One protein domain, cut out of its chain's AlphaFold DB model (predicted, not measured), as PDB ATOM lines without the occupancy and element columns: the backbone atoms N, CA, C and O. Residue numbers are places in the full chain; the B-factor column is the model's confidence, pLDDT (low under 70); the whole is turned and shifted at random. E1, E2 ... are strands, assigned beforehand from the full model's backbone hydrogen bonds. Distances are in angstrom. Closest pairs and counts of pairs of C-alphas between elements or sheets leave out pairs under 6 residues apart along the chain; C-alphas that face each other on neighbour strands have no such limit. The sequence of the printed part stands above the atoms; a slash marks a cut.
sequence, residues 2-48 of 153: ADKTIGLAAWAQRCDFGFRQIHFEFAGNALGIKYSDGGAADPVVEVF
ATOM      1  N   ALA A   2      29.176  55.208 124.882       84.25
ATOM      2  CA  ALA A   2      29.414  53.777 124.663       84.25
ATOM      3  C   ALA A   2      28.157  53.069 124.140       84.25
ATOM      4  O   ALA A   2      27.057  53.407 124.572       84.25
ATOM      5  N   ASP A   3      28.347  52.084 123.265       84.25
ATOM      6  CA  ASP A   3      27.309  51.193 122.750       84.25
ATOM      7  C   ASP A   3      27.752  49.737 122.950       84.25
ATOM      8  O   ASP A   3      28.825  49.316 122.510       84.25
ATOM      9  N   LYS A   4      26.933  48.970 123.675       83.12
ATOM     10  CA  LYS A   4      27.249  47.582 124.037       83.12
ATOM     11  C   LYS A   4      26.954  46.589 122.917       83.12
ATOM     12  O   LYS A   4      27.529  45.508 122.942       83.12
ATOM     13  N   THR A   5      26.081  46.935 121.975       82.25
ATOM     14  CA  THR A   5      25.682  46.066 120.864       82.25
ATOM     15  C   THR A   5      26.832  45.908 119.880       82.25
ATOM     16  O   THR A   5      27.118  44.797 119.453       82.25
ATOM     17  N   ILE A   6      27.535  47.002 119.578       81.56
ATOM     18  CA  ILE A   6      28.709  46.991 118.688       81.56
ATOM     19  C   ILE A   6      30.047  46.982 119.448       81.56
ATOM     20  O   ILE A   6      31.115  46.945 118.841       81.56
ATOM     21  N   GLY A   7      30.006  47.029 120.784       83.44
ATOM     22  CA  GLY A   7      31.185  46.902 121.646       83.44
ATOM     23  C   GLY A   7      32.174  48.069 121.556       83.44
ATOM     24  O   GLY A   7      33.371  47.870 121.779       83.44
ATOM     25  N   LEU A   8      31.702  49.276 121.228       85.06
ATOM     26  CA  LEU A   8      32.538  50.469 121.082       85.06
ATOM     27  C   LEU A   8      32.269  51.495 122.185       85.06
ATOM     28  O   LEU A   8      31.140  51.708 122.629       85.06
ATOM     29  N   ALA A   9      33.329  52.187 122.592       84.06
ATOM     30  CA  ALA A   9      33.262  53.346 123.466       84.06
ATOM     31  C   ALA A   9      34.134  54.466 122.895       84.06
ATOM     32  O   ALA A   9      35.253  54.223 122.454       84.06
ATOM     33  N   ALA A  10      33.609  55.686 122.920       84.62
ATOM     34  CA  ALA A  10      34.279  56.887 122.448       84.62
ATOM     35  C   ALA A  10      34.452  57.886 123.596       84.62
ATOM     36  O   ALA A  10      33.516  58.155 124.365       84.62
ATOM     37  N   TRP A  11      35.646  58.461 123.679       82.56
ATOM     38  CA  TRP A  11      35.985  59.588 124.535       82.56
ATOM     39  C   TRP A  11      36.797  60.583 123.713       82.56
ATOM     40  O   TRP A  11      37.618  60.178 122.893       82.56
ATOM     41  N   ALA A  12      36.575  61.871 123.943       80.75
ATOM     42  CA  ALA A  12      37.347  62.926 123.317       80.75
ATOM     43  C   ALA A  12      37.781  63.940 124.367       80.75
ATOM     44  O   ALA A  12      37.004  64.314 125.247       80.75
ATOM     45  N   GLN A  13      39.028  64.389 124.248       79.06
ATOM     46  CA  GLN A  13      39.567  65.465 125.074       79.06
ATOM     47  C   GLN A  13      39.028  66.832 124.635       79.06
ATOM     48  O   GLN A  13      38.829  67.718 125.462       79.06
ATOM     49  N   ARG A  14      38.808  66.992 123.326       80.81
ATOM     50  CA  ARG A  14      38.246  68.174 122.677       80.81
ATOM     51  C   ARG A  14      37.293  67.724 121.581       80.81
ATOM     52  O   ARG A  14      37.587  66.762 120.877       80.81
ATOM     53  N   CYS A  15      36.176  68.427 121.452       81.44
ATOM     54  CA  CYS A  15      35.169  68.176 120.421       81.44
ATOM     55  C   CYS A  15      35.083  69.345 119.438       81.44
ATOM     56  O   CYS A  15      34.072  69.515 118.773       81.44
ATOM     57  N   ASP A  16      36.116  70.176 119.369       82.56
ATOM     58  CA  ASP A  16      36.193  71.317 118.472       82.56
ATOM     59  C   ASP A  16      37.264  71.083 117.397       82.56
ATOM     60  O   ASP A  16      38.364  70.614 117.686       82.56
ATOM     61  N   PHE A  17      36.921  71.399 116.149       79.12
ATOM     62  CA  PHE A  17      37.812  71.336 114.993       79.12
ATOM     63  C   PHE A  17      37.691  72.639 114.200       79.12
ATOM     64  O   PHE A  17      36.748  72.846 113.432       79.12
ATOM     65  N   GLY A  18      38.621  73.566 114.442       82.69
ATOM     66  CA  GLY A  18      38.512  74.935 113.942       82.69
ATOM     67  C   GLY A  18      37.253  75.617 114.489       82.69
ATOM     68  O   GLY A  18      37.113  75.788 115.697       82.69
ATOM     69  N   PHE A  19      36.327  75.992 113.603       82.38
ATOM     70  CA  PHE A  19      35.032  76.581 113.976       82.38
ATOM     71  C   PHE A  19      33.906  75.543 114.150       82.38
ATOM     72  O   PHE A  19      32.801  75.903 114.553       82.38
ATOM     73  N   ARG A  20      34.158  74.267 113.829       84.31
ATOM     74  CA  ARG A  20      33.162  73.187 113.869       84.31
ATOM     75  C   ARG A  20      33.184  72.472 115.213       84.31
ATOM     76  O   ARG A  20      34.239  72.332 115.827       84.31
ATOM     77  N   GLN A  21      32.030  71.970 115.641       88.44
ATOM     78  CA  GLN A  21      31.945  70.977 116.712       88.44
ATOM     79  C   GLN A  21      31.835  69.575 116.106       88.44
ATOM     80  O   GLN A  21      31.149  69.387 115.103       88.44
ATOM     81  N   ILE A  22      32.508  68.609 116.723       87.12
ATOM     82  CA  ILE A  22      32.463  67.186 116.413       87.12
ATOM     83  C   ILE A  22      31.471  66.526 117.368       87.12
ATOM     84  O   ILE A  22      31.655  66.522 118.588       87.12
ATOM     85  N   HIS A  23      30.435  65.922 116.804       89.00
ATOM     86  CA  HIS A  23      29.487  65.084 117.518       89.00
ATOM     87  C   HIS A  23      29.743  63.626 117.160       89.00
ATOM     88  O   HIS A  23      29.775  63.275 115.985       89.00
ATOM     89  N   PHE A  24      29.914  62.771 118.164       89.19
ATOM     90  CA  PHE A  24      29.974  61.335 117.928       89.19
ATOM     91  C   PHE A  24      28.565  60.761 117.825       89.19
ATOM     92  O   PHE A  24      27.700  61.089 118.638       89.19
ATOM     93  N   GLU A  25      28.367  59.863 116.872       89.94
ATOM     94  CA  GLU A  25      27.105  59.169 116.649       89.94
ATOM     95  C   GLU A  25      27.369  57.676 116.447       89.94
ATOM     96  O   GLU A  25      28.341  57.293 115.797       89.94
ATOM     97  N   PHE A  26      26.516  56.828 117.016       89.81
ATOM     98  CA  PHE A  26      26.486  55.409 116.679       89.81
ATOM     99  C   PHE A  26      25.360  55.165 115.681       89.81
ATOM    100  O   PHE A  26      24.207  55.488 115.965       89.81
ATOM    101  N   ALA A  27      25.689  54.581 114.532       87.81
ATOM    102  CA  ALA A  27      24.728  54.267 113.484       87.81
ATOM    103  C   ALA A  27      25.020  52.878 112.910       87.81
ATOM    104  O   ALA A  27      26.089  52.629 112.354       87.81
ATOM    105  N   GLY A  28      24.065  51.956 113.057       88.81
ATOM    106  CA  GLY A  28      24.225  50.572 112.615       88.81
ATOM    107  C   GLY A  28      25.419  49.897 113.292       88.81
ATOM    108  O   GLY A  28      25.419  49.705 114.503       88.81
ATOM    109  N   ASN A  29      26.428  49.543 112.499       91.12
ATOM    110  CA  ASN A  29      27.656  48.887 112.939       91.12
ATOM    111  C   ASN A  29      28.840  49.856 113.130       91.12
ATOM    112  O   ASN A  29      29.979  49.403 113.256       91.12
ATOM    113  N   ALA A  30      28.597  51.168 113.110       91.50
ATOM    114  CA  ALA A  30      29.649  52.171 113.065       91.50
ATOM    115  C   ALA A  30      29.579  53.177 114.217       91.50
ATOM    116  O   ALA A  30      28.505  53.614 114.634       91.50
ATOM    117  N   LEU A  31      30.757  53.595 114.678       91.75
ATOM    118  CA  LEU A  31      30.967  54.896 115.299       91.75
ATOM    119  C   LEU A  31      31.305  55.889 114.186       91.75
ATOM    120  O   LEU A  31      32.244  55.659 113.424       91.75
ATOM    121  N   GLY A  32      30.573  56.993 114.122       91.06
ATOM    122  CA  GLY A  32      30.820  58.092 113.202       91.06
ATOM    123  C   GLY A  32      31.029  59.425 113.908       91.06
ATOM    124  O   GLY A  32      30.726  59.580 115.097       91.06
ATOM    125  N   ILE A  33      31.545  60.388 113.152       89.44
ATOM    126  CA  ILE A  33      31.648  61.793 113.537       89.44
ATOM    127  C   ILE A  33      30.753  62.640 112.644       89.44
ATOM    128  O   ILE A  33      30.691  62.445 111.439       89.44
ATOM    129  N   LYS A  34      30.066  63.609 113.233       90.25
ATOM    130  CA  LYS A  34      29.233  64.569 112.520       90.25
ATOM    131  C   LYS A  34      29.644  65.975 112.906       90.25
ATOM    132  O   LYS A  34      29.768  66.278 114.094       90.25
ATOM    133  N   TYR A  35      29.824  66.837 111.915       88.50
ATOM    134  CA  TYR A  35      30.161  68.232 112.158       88.50
ATOM    135  C   TYR A  35      28.912  69.089 112.394       88.50
ATOM    136  O   TYR A  35      27.826  68.822 111.873       88.50
ATOM    137  N   SER A  36      29.058  70.136 113.206       87.81
ATOM    138  CA  SER A  36      27.962  71.050 113.558       87.81
ATOM    139  C   SER A  36      27.412  71.869 112.389       87.81
ATOM    140  O   SER A  36      26.309  72.396 112.494       87.81
ATOM    141  N   ASP A  37      28.166  72.018 111.300       87.25
ATOM    142  CA  ASP A  37      27.734  72.721 110.086       87.25
ATOM    143  C   ASP A  37      26.891  71.849 109.139       87.25
ATOM    144  O   ASP A  37      26.439  72.326 108.100       87.25
ATOM    145  N   GLY A  38      26.598  70.605 109.533       85.19
ATOM    146  CA  GLY A  38      25.686  69.707 108.833       85.19
ATOM    147  C   GLY A  38      26.399  68.537 108.155       85.19
ATOM    148  O   GLY A  38      27.550  68.237 108.448       85.19
ATOM    149  N   GLY A  39      25.682  67.846 107.267       85.81
ATOM    150  CA  GLY A  39      26.163  66.629 106.604       85.81
ATOM    151  C   GLY A  39      25.747  65.331 107.302       85.81
ATOM    152  O   GLY A  39      25.104  65.333 108.359       85.81
ATOM    153  N   ALA A  40      26.064  64.211 106.650       88.12
ATOM    154  CA  ALA A  40      25.936  62.887 107.244       88.12
ATOM    155  C   ALA A  40      27.067  62.655 108.258       88.12
ATOM    156  O   ALA A  40      28.070  63.363 108.245       88.12
ATOM    157  N   ALA A  41      26.886  61.688 109.155       88.88
ATOM    158  CA  ALA A  41      27.979  61.252 110.008       88.88
ATOM    159  C   ALA A  41      28.986  60.448 109.172       88.88
ATOM    160  O   ALA A  41      28.607  59.471 108.523       88.88
ATOM    161  N   ASP A  42      30.255  60.840 109.226       87.81
ATOM    162  CA  ASP A  42      31.353  60.128 108.590       87.81
ATOM    163  C   ASP A  42      31.781  58.960 109.490       87.81
ATOM    164  O   ASP A  42      32.142  59.185 110.652       87.81
ATOM    165  N   PRO A  43      31.740  57.705 109.014       90.12
ATOM    166  CA  PRO A  43      32.150  56.555 109.812       90.12
ATOM    167  C   PRO A  43      33.659  56.588 110.094       90.12
ATOM    168  O   PRO A  43      34.475  56.621 109.172       90.12
ATOM    169  N   VAL A  44      34.023  56.522 111.379       89.62
ATOM    170  CA  VAL A  44      35.418  56.469 111.854       89.62
ATOM    171  C   VAL A  44      35.835  55.073 112.299       89.62
ATOM    172  O   VAL A  44      36.992  54.698 112.154       89.62
ATOM    173  N   VAL A  45      34.908  54.277 112.832       91.00
ATOM    174  CA  VAL A  45      35.149  52.862 113.135       91.00
ATOM    175  C   VAL A  45      33.919  52.073 112.733       91.00
ATOM    176  O   VAL A  45      32.873  52.220 113.360       91.00
ATOM    177  N   GLU A  46      34.044  51.223 111.721       92.94
ATOM    178  CA  GLU A  46      33.002  50.274 111.317       92.94
ATOM    179  C   GLU A  46      33.366  48.869 111.794       92.94
ATOM    180  O   GLU A  46      34.486  48.414 111.571       92.94
ATOM    181  N   VAL A  47      32.434  48.174 112.444       92.06
ATOM    182  CA  VAL A  47      32.632  46.820 112.979       92.06
ATOM    183  C   VAL A  47      31.931  45.807 112.078       92.06
ATOM    184  O   VAL A  47      30.746  45.941 111.788       92.06
ATOM    185  N   PHE A  48      32.645  44.783 111.628       92.38
ATOM    186  CA  PHE A  48      32.138  43.772 110.706       92.38
ATOM    187  C   PHE A  48      32.344  42.367 111.246       92.38
ATOM    188  O   PHE A  48      33.439  42.010 111.679       92.38
TER     189      PHE A  48
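Overview. This is residues 2 to 48 of the 153 residues of an uncharacterized protein of Mesorhizobium sp. AP09 (UniProt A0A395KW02). A small, strongly twisted sheet of three strands, E1, E2 and E3, is folded as two hairpins in a row, and the long stretch of residues 2 to 19, without a named element, arches along its E1 side. A short pairing of residues 16 to 17 with residues 20 to 21 of E1 ties this arch to the sheet. The printed part has 47 residues, no named helix and three named strands, in sheet order E1, E2, E3, all antiparallel; the class is all strand. It is only just compact, close to loose, with a radius of gyration of the C-alphas of 11.0 A, and flat, spanning 32 by 23 by 11 A.

Arrangement. The inner strand E2, residues 30 to 35, forms a hairpin with edge strand E1, residues 20 to 27, antiparallel at 155 degrees; N 25 and O 32 are 3.0 A apart, within hydrogen-bond range. E2 also forms a hairpin with edge strand E3, residues 38 to 48, at 160 degrees, with N 33 and O 42 at 2.8 A, within hydrogen-bond range. The three strands make a meander, each the antiparallel neighbour of the one before. The closest C-alphas of E1 and E3 are those of Glu 25 and Ala 41, 7.0 A apart.

Along the chain. E3 is the longest strand, 26.8 A from first to last C-alpha, and bends by 58 degrees at residue 45; C-alpha 48 is at (32.138, 43.772, 110.706). E1 measures 20.7 A, beginning with C-alpha 20 at (33.162, 73.187, 113.869). E2 measures 16.1 A.

Size, cuts and confidence. The C-alphas of Phe 19 and Phe 48 are the two farthest apart, 33.1 A. The printed part has no cut, and the links E1 to E2 and E2 to E3 are tight. Residues 2 to 3 pair with residues 8 to 9, antiparallel. The mean pLDDT of the printed part is 86.6, and no printed residue is under 70.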